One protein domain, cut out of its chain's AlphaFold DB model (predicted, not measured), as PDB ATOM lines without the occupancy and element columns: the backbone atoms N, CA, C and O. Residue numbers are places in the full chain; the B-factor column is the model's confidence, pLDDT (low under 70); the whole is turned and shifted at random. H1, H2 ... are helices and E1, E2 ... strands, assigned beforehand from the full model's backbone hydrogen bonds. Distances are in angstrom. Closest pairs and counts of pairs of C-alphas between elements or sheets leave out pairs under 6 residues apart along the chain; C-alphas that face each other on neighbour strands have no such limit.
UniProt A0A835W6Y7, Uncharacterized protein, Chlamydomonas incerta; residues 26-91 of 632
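This is residues 26 to 91 of the 632 residues of an uncharacterized protein of Chlamydomonas incerta (UniProt A0A835W6Y7). Two strand hairpins, E1 with E2 and E3 with E4, pack on each other through E2 and E3, with short H1 joining them at one end and a long loop, residues 33 to 47, at the far end of the first hairpin. The printed part has 66 residues with four named strands and one named helix, in the order E1 E2 H1 E3 E4; both two-stranded sheets are antiparallel, the class mostly strand. It is loose, radius of gyration of the C-alphas 13.8 A, and flat, spanning 38 by 31 by 16 A.

E1, residues 26 to 32, 19.9 A, begins at C-alpha 26 (210.956, 153.816, 221.024). E2 is residues 48 to 56, 25.4 A; H1, 57 to 62, 8.8 A; E3, 67 to 73, 18.8 A. E4, 79 to 87, 20.9 A, bends by 76 degrees at residue 82 and ends at C-alpha 87 (199.850, 161.242, 223.777).

In hairpin E1 and E2, 162 degrees, N 28 and O 53 are within hydrogen-bond range, 2.9 A. In hairpin E3 and E4, 153 degrees, N 70 and O 84 are too, 2.9 A. The closest C-alphas of E2 and E3, Ala 53 and Met 72, are 5.1 A apart; of H1 and E3, Val 60 and Leu 68, 5.4 A. E1 and E4 are apart. In H1 every O i to N i+4 pair is within range.

The farthest C-alphas, Gly 36 and Thr 62, are 39.5 A apart. The printed part has no cut; link E1 to E2 is long. Residue 39 is under pLDDT 70.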
ATOM      1  N   PHE A  26     211.032 152.997 222.230       93.44
ATOM      2  CA  PHE A  26     210.956 153.816 221.024       93.44
ATOM      3  C   PHE A  26     211.974 154.952 221.071       93.44
ATOM      4  O   PHE A  26     212.210 155.559 222.114       93.44
ATOM      5  N   LYS A  27     212.532 155.270 219.899       92.56
ATOM      6  CA  LYS A  27     213.382 156.435 219.657       92.56
ATOM      7  C   LYS A  27     212.765 157.267 218.541       92.56
ATOM      8  O   LYS A  27     212.605 156.776 217.425       92.56
ATOM      9  N   VAL A  28     212.428 158.516 218.836       91.50
ATOM     10  CA  VAL A  28     211.878 159.469 217.864       91.50
ATOM     11  C   VAL A  28     212.944 160.510 217.552       91.50
ATOM     12  O   VAL A  28     213.526 161.093 218.464       91.50
ATOM     13  N   LEU A  29     213.204 160.724 216.262       90.75
ATOM     14  CA  LEU A  29     214.125 161.745 215.766       90.75
ATOM     15  C   LEU A  29     213.321 162.945 215.262       90.75
ATOM     16  O   LEU A  29     212.362 162.781 214.508       90.75
ATOM     17  N   PHE A  30     213.738 164.140 215.660       90.31
ATOM     18  CA  PHE A  30     213.170 165.410 215.232       90.31
ATOM     19  C   PHE A  30     214.167 166.094 214.311       90.31
ATOM     20  O   PHE A  30     215.325 166.312 214.678       90.31
ATOM     21  N   VAL A  31     213.707 166.413 213.107       89.25
ATOM     22  CA  VAL A  31     214.516 167.033 212.062       89.25
ATOM     23  C   VAL A  31     213.724 168.146 211.385       89.25
ATOM     24  O   VAL A  31     212.500 168.035 211.258       89.25
ATOM     25  N   ASP A  32     214.413 169.202 210.967       87.38
ATOM     26  CA  ASP A  32     213.867 170.227 210.083       87.38
ATOM     27  C   ASP A  32     214.009 169.780 208.622       87.38
ATOM     28  O   ASP A  32     214.971 169.102 208.259       87.38
ATOM     29  N   VAL A  33     213.023 170.104 207.791       84.75
ATOM     30  CA  VAL A  33     212.923 169.616 206.407       84.75
ATOM     31  C   VAL A  33     212.906 170.810 205.466       84.75
ATOM     32  O   VAL A  33     211.930 171.566 205.431       84.75
ATOM     33  N   ASP A  34     213.964 170.950 204.669       80.69
ATOM     34  CA  ASP A  34     214.147 172.099 203.792       80.69
ATOM     35  C   ASP A  34     213.045 172.223 202.742       80.69
ATOM     36  O   ASP A  34     212.485 171.255 202.207       80.69
ATOM     37  N   LYS A  35     212.791 173.472 202.357       73.38
ATOM     38  CA  LYS A  35     211.829 173.816 201.315       73.38
ATOM     39  C   LYS A  35     212.204 173.162 199.978       73.38
ATOM     40  O   LYS A  35     213.146 173.580 199.312       73.38
ATOM     41  N   GLY A  36     211.393 172.193 199.553       73.06
ATOM     42  CA  GLY A  36     211.566 171.443 198.301       73.06
ATOM     43  C   GLY A  36     211.928 169.969 198.501       73.06
ATOM     44  O   GLY A  36     211.829 169.193 197.552       73.06
ATOM     45  N   GLN A  37     212.279 169.556 199.721       74.19
ATOM     46  CA  GLN A  37     212.443 168.146 200.073       74.19
ATOM     47  C   GLN A  37     211.074 167.450 200.198       74.19
ATOM     48  O   GLN A  37     210.118 168.025 200.717       74.19
ATOM     49  N   ASN A  38     210.967 166.199 199.734       75.50
ATOM     50  CA  ASN A  38     209.747 165.393 199.858       75.50
ATOM     51  C   ASN A  38     209.791 164.522 201.134       75.50
ATOM     52  O   ASN A  38     210.596 163.587 201.186       75.50
ATOM     53  N   PRO A  39     208.900 164.736 202.125       68.69
ATOM     54  CA  PRO A  39     208.872 163.958 203.367       68.69
ATOM     55  C   PRO A  39     208.659 162.450 203.188       68.69
ATOM     56  O   PRO A  39     209.021 161.686 204.075       68.69
ATOM     57  N   ALA A  40     208.063 162.011 202.075       74.31
ATOM     58  CA  ALA A  40     207.807 160.595 201.811       74.31
ATOM     59  C   ALA A  40     209.044 159.824 201.310       74.31
ATOM     60  O   ALA A  40     209.012 158.598 201.259       74.31
ATOM     61  N   SER A  41     210.112 160.525 200.913       77.88
ATOM     62  CA  SER A  41     211.308 159.920 200.310       77.88
ATOM     63  C   SER A  41     212.633 160.468 200.844       77.88
ATOM     64  O   SER A  41     213.689 160.049 200.373       77.88
ATOM     65  N   ILE A  42     212.610 161.419 201.781       79.94
ATOM     66  CA  ILE A  42     213.830 161.969 202.368       79.94
ATOM     67  C   ILE A  42     214.427 161.032 203.419       79.94
ATOM     68  O   ILE A  42     213.725 160.465 204.255       79.94
ATOM     69  N   ASN A  43     215.751 160.897 203.393       80.94
ATOM     70  CA  ASN A  43     216.502 160.249 204.454       80.94
ATOM     71  C   ASN A  43     216.646 161.226 205.640       80.94
ATOM     72  O   ASN A  43     217.255 162.278 205.448       80.94
ATOM     73  N   PRO A  44     216.183 160.899 206.863       77.94
ATOM     74  CA  PRO A  44     216.304 161.787 208.026       77.94
ATOM     75  C   PRO A  44     217.740 162.220 208.356       77.94
ATOM     76  O   PRO A  44     217.937 163.254 208.982       77.94
ATOM     77  N   ASN A  45     218.755 161.468 207.913       79.25
ATOM     78  CA  ASN A  45     220.166 161.830 208.084       79.25
ATOM     79  C   ASN A  45     220.637 162.962 207.146       79.25
ATOM     80  O   ASN A  45     221.759 163.438 207.303       79.25
ATOM     81  N   GLN A  46     219.822 163.350 206.160       80.62
ATOM     82  CA  GLN A  46     220.055 164.476 205.241       80.62
ATOM     83  C   GLN A  46     219.300 165.746 205.661       80.62
ATOM     84  O   GLN A  46     219.460 166.782 205.026       80.62
ATOM     85  N   CYS A  47     218.475 165.653 206.705       83.81
ATOM     86  CA  CYS A  47     217.751 166.763 207.306       83.81
ATOM     87  C   CYS A  47     218.559 167.393 208.451       83.81
ATOM     88  O   CYS A  47     219.370 166.715 209.096       83.81
ATOM     89  N   ASP A  48     218.279 168.655 208.771       87.25
ATOM     90  CA  ASP A  48     218.888 169.322 209.921       87.25
ATOM     91  C   ASP A  48     218.328 168.745 211.227       87.25
ATOM     92  O   ASP A  48     217.126 168.715 211.472       87.25
ATOM     93  N   PHE A  49     219.210 168.234 212.085       90.06
ATOM     94  CA  PHE A  49     218.805 167.514 213.291       90.06
ATOM     95  C   PHE A  49     218.499 168.472 214.449       90.06
ATOM     96  O   PHE A  49     219.393 169.159 214.943       90.06
ATOM     97  N   LEU A  50     217.257 168.441 214.934       90.81
ATOM     98  CA  LEU A  50     216.771 169.277 216.037       90.81
ATOM     99  C   LEU A  50     216.902 168.585 217.401       90.81
ATOM    100  O   LEU A  50     217.117 169.237 218.422       90.81
ATOM    101  N   GLY A  51     216.770 167.258 217.436       93.31
ATOM    102  CA  GLY A  51     216.905 166.470 218.657       93.31
ATOM    103  C   GLY A  51     216.309 165.072 218.542       93.31
ATOM    104  O   GLY A  51     215.777 164.674 217.508       93.31
ATOM    105  N   GLN A  52     216.378 164.319 219.629       94.62
ATOM    106  CA  GLN A  52     215.789 162.988 219.758       94.62
ATOM    107  C   GLN A  52     215.091 162.837 221.113       94.62
ATOM    108  O   GLN A  52     215.431 163.528 222.074       94.62
ATOM    109  N   ALA A  53     214.152 161.903 221.209       94.25
ATOM    110  CA  ALA A  53     213.570 161.472 222.475       94.25
ATOM    111  C   ALA A  53     213.467 159.946 222.516       94.25
ATOM    112  O   ALA A  53     213.121 159.319 221.513       94.25
ATOM    113  N   GLU A  54     213.754 159.366 223.679       93.94
ATOM    114  CA  GLU A  54     213.675 157.928 223.941       93.94
ATOM    115  C   GLU A  54     212.728 157.677 225.120       93.94
ATOM    116  O   GLU A  54     212.703 158.452 226.081       93.94
ATOM    117  N   PHE A  55     211.891 156.647 225.008       92.50
ATOM    118  CA  PHE A  55     210.868 156.285 225.995       92.50
ATOM    119  C   PHE A  55     210.422 154.831 225.801       92.50
ATOM    120  O   PHE A  55     210.526 154.295 224.694       92.50
ATOM    121  N   ALA A  56     209.876 154.202 226.840       91.88
ATOM    122  CA  ALA A  56     209.145 152.944 226.689       91.88
ATOM    123  C   ALA A  56     207.640 153.211 226.518       91.88
ATOM    124  O   ALA A  56     207.084 154.135 227.112       91.88
ATOM    125  N   LEU A  57     206.952 152.407 225.701       91.69
ATOM    126  CA  LEU A  57     205.515 152.587 225.441       91.69
ATOM    127  C   LEU A  57     204.662 152.455 226.712       91.69
ATOM    128  O   LEU A  57     203.656 153.149 226.843       91.69
ATOM    129  N   SER A  58     205.097 151.620 227.660       89.19
ATOM    130  CA  SER A  58     204.509 151.505 228.999       89.19
ATOM    131  C   SER A  58     204.433 152.858 229.710       89.19
ATOM    132  O   SER A  58     203.387 153.178 230.259       89.19
ATOM    133  N   GLU A  59     205.465 153.700 229.610       89.62
ATOM    134  CA  GLU A  59     205.498 155.030 230.234       89.62
ATOM    135  C   GLU A  59     204.473 155.996 229.626       89.62
ATOM    136  O   GLU A  59     203.967 156.872 230.317       89.62
ATOM    137  N   VAL A  60     204.148 155.856 228.335       89.50
ATOM    138  CA  VAL A  60     203.094 156.656 227.680       89.50
ATOM    139  C   VAL A  60     201.705 156.158 228.088       89.50
ATOM    140  O   VAL A  60     200.780 156.956 228.236       89.50
ATOM    141  N   VAL A  61     201.564 154.844 228.287       87.00
ATOM    142  CA  VAL A  61     200.334 154.191 228.755       87.00
ATOM    143  C   VAL A  61     200.035 154.530 230.218       87.00
ATOM    144  O   VAL A  61     198.888 154.825 230.532       87.00
ATOM    145  N   THR A  62     201.031 154.522 231.106       84.94
ATOM    146  CA  THR A  62     200.848 154.818 232.540       84.94
ATOM    147  C   THR A  62     200.968 156.308 232.881       84.94
ATOM    148  O   THR A  62     200.623 156.706 233.993       84.94
ATOM    149  N   ALA A  63     201.386 157.164 231.939       83.88
ATOM    150  CA  ALA A  63     201.457 158.609 232.155       83.88
ATOM    151  C   ALA A  63     200.107 159.216 232.570       83.88
ATOM    152  O   ALA A  63     199.070 159.015 231.926       83.88
ATOM    153  N   GLN A  64     200.143 160.072 233.595       75.81
ATOM    154  CA  GLN A  64     198.986 160.847 234.032       75.81
ATOM    155  C   GLN A  64     198.401 161.665 232.865       75.81
ATOM    156  O   GLN A  64     199.115 162.269 232.063       75.81
ATOM    157  N   GLY A  65     197.076 161.654 232.725       73.25
ATOM    158  CA  GLY A  65     196.363 162.283 231.611       73.25
ATOM    159  C   GLY A  65     196.625 161.652 230.239       73.25
ATOM    160  O   GLY A  65     196.223 162.245 229.240       73.25
ATOM    161  N   LYS A  66     197.293 160.488 230.180       76.38
ATOM    162  CA  LYS A  66     197.815 159.839 228.961       76.38
ATOM    163  C   LYS A  66     198.787 160.726 228.167       76.38
ATOM    164  O   LYS A  66     198.854 160.630 226.941       76.38
ATOM    165  N   LYS A  67     199.510 161.623 228.857       87.31
ATOM    166  CA  LYS A  67     200.455 162.586 228.266       87.31
ATOM    167  C   LYS A  67     201.833 162.469 228.914       87.31
ATOM    168  O   LYS A  67     202.029 162.920 230.038       87.31
ATOM    169  N   LEU A  68     202.802 161.924 228.185       90.88
ATOM    170  CA  LEU A  68     204.191 161.830 228.634       90.88
ATOM    171  C   LEU A  68     205.015 162.993 228.068       90.88
ATOM    172  O   LEU A  68     205.225 163.082 226.859       90.88
ATOM    173  N   GLY A  69     205.499 163.872 228.946       91.44
ATOM    174  CA  GLY A  69     206.488 164.894 228.598       91.44
ATOM    175  C   GLY A  69     207.916 164.347 228.678       91.44
ATOM    176  O   GLY A  69     208.283 163.702 229.664       91.44
ATOM    177  N   ARG A  70     208.742 164.621 227.663       93.38
ATOM    178  CA  ARG A  70     210.179 164.300 227.650       93.38
ATOM    179  C   ARG A  70     210.992 165.472 227.119       93.38
ATOM    180  O   ARG A  70     210.739 165.954 226.019       93.38
ATOM    181  N   THR A  71     212.008 165.893 227.867       94.44
ATOM    182  CA  THR A  71     213.052 166.778 227.339       94.44
ATOM    183  C   THR A  71     213.798 166.054 226.222       94.44
ATOM    184  O   THR A  71     214.158 164.885 226.366       94.44
ATOM    185  N   MET A  72     214.004 166.729 225.097       94.94
ATOM    186  CA  MET A  72     214.751 166.178 223.969       94.94
ATOM    187  C   MET A  72     216.254 166.188 224.271       94.94
ATOM    188  O   MET A  72     216.745 167.049 225.001       94.94
ATOM    189  N   THR A  73     217.001 165.259 223.679       95.50
ATOM    190  CA  THR A  73     218.471 165.267 223.706       95.50
ATOM    191  C   THR A  73     219.054 165.575 222.333       95.50
ATOM    192  O   THR A  73     218.403 165.396 221.302       95.50
ATOM    193  N   ASN A  74     220.289 166.070 222.307       92.44
ATOM    194  CA  ASN A  74     221.068 166.222 221.084       92.44
ATOM    195  C   ASN A  74     221.744 164.887 220.677       92.44
ATOM    196  O   ASN A  74     221.521 163.851 221.309       92.44
ATOM    197  N   LYS A  75     222.581 164.884 219.625       89.00
ATOM    198  CA  LYS A  75     223.263 163.660 219.147       89.00
ATOM    199  C   LYS A  75     224.231 163.071 220.180       89.00
ATOM    200  O   LYS A  75     224.420 161.859 220.204       89.00
ATOM    201  N   GLU A  76     224.789 163.901 221.061       89.81
ATOM    202  CA  GLU A  76     225.684 163.494 222.151       89.81
ATOM    203  C   GLU A  76     224.932 163.117 223.444       89.81
ATOM    204  O   GLU A  76     225.558 162.948 224.490       89.81
ATOM    205  N   GLY A  77     223.596 163.012 223.407       89.50
ATOM    206  CA  GLY A  77     222.768 162.632 224.557       89.50
ATOM    207  C   GLY A  77     222.580 163.730 225.611       89.50
ATOM    208  O   GLY A  77     222.079 163.453 226.697       89.50
ATOM    209  N   ARG A  78     222.961 164.981 225.322       93.00
ATOM    210  CA  ARG A  78     222.779 166.124 226.233       93.00
ATOM    211  C   ARG A  78     221.386 166.721 226.067       93.00
ATOM    212  O   ARG A  78     220.937 166.907 224.938       93.00
ATOM    213  N   ASN A  79     220.732 167.065 227.174       93.88
ATOM    214  CA  ASN A  79     219.417 167.710 227.166       93.88
ATOM    215  C   ASN A  79     219.439 169.034 226.384       93.88
ATOM    216  O   ASN A  79     220.357 169.843 226.543       93.88
ATOM    217  N   THR A  80     218.407 169.267 225.577       91.50
ATOM    218  CA  THR A  80     218.133 170.554 224.929       91.50
ATOM    219  C   THR A  80     217.110 171.355 225.749       91.50
ATOM    220  O   THR A  80     216.667 170.925 226.813       91.50
ATOM    221  N   GLN A  81     216.727 172.540 225.267       90.25
ATOM    222  CA  GLN A  81     215.622 173.322 225.841       90.25
ATOM    223  C   GLN A  81     214.238 172.864 225.336       90.25
ATOM    224  O   GLN A  81     213.214 173.339 225.824       90.25
ATOM    225  N   SER A  82     214.192 171.954 224.360       92.12
ATOM    226  CA  SER A  82     212.961 171.491 223.715       92.12
ATOM    227  C   SER A  82     212.352 170.299 224.452       92.12
ATOM    228  O   SER A  82     213.056 169.461 225.017       92.12
ATOM    229  N   THR A  83     211.025 170.197 224.417       92.56
ATOM    230  CA  THR A  83     210.262 169.100 225.026       92.56
ATOM    231  C   THR A  83     209.331 168.494 223.982       92.56
ATOM    232  O   THR A  83     208.655 169.229 223.268       92.56
ATOM    233  N   VAL A  84     209.267 167.165 223.914       92.12
ATOM    234  CA  VAL A  84     208.203 166.440 223.209       92.12
ATOM    235  C   VAL A  84     207.100 166.067 224.199       92.12
ATOM    236  O   VAL A  84     207.378 165.667 225.331       92.12
ATOM    237  N   VAL A  85     205.845 166.161 223.759       92.38
ATOM    238  CA  VAL A  85     204.686 165.602 224.463       92.38
ATOM    239  C   VAL A  85     204.126 164.448 223.639       92.38
ATOM    240  O   VAL A  85     203.704 164.627 222.498       92.38
ATOM    241  N   LEU A  86     204.131 163.254 224.222       91.31
ATOM    242  CA  LEU A  86     203.619 162.023 223.629       91.31
ATOM    243  C   LEU A  86     202.227 161.755 224.206       91.31
ATOM    244  O   LEU A  86     202.053 161.820 225.422       91.31
ATOM    245  N   ILE A  87     201.242 161.464 223.355       88.31
ATOM    246  CA  ILE A  87     199.850 161.242 223.777       88.31
ATOM    247  C   ILE A  87     199.427 159.818 223.412       88.31
ATOM    248  O   ILE A  87     199.468 159.443 222.241       88.31
ATOM    249  N   GLY A  88     199.022 159.038 224.416       86.56
ATOM    250  CA  GLY A  88     198.523 157.673 224.248       86.56
ATOM    251  C   GLY A  88     196.997 157.621 224.164       86.56
ATOM    252  O   GLY A  88     196.302 158.107 225.054       86.56
ATOM    253  N   GLU A  89     196.454 156.986 223.127       83.69
ATOM    254  CA  GLU A  89     195.013 156.752 222.985       83.69
ATOM    255  C   GLU A  89     194.765 155.309 222.522       83.69
ATOM    256  O   GLU A  89     195.247 154.888 221.471       83.69
ATOM    257  N   GLU A  90     194.033 154.534 223.326       83.44
ATOM    258  CA  GLU A  90     193.606 153.182 222.956       83.44
ATOM    259  C   GLU A  90     192.436 153.267 221.967       83.44
ATOM    260  O   GLU A  90     191.504 154.049 222.168       83.44
ATOM    261  N   MET A  91     192.464 152.459 220.905       78.25
ATOM    262  CA  MET A  91     191.408 152.475 219.891       78.25
ATOM    263  C   MET A  91     190.079 151.991 220.481       78.25
ATOM    264  O   MET A  91     190.033 150.987 221.189       78.25
TER     265      MET A  91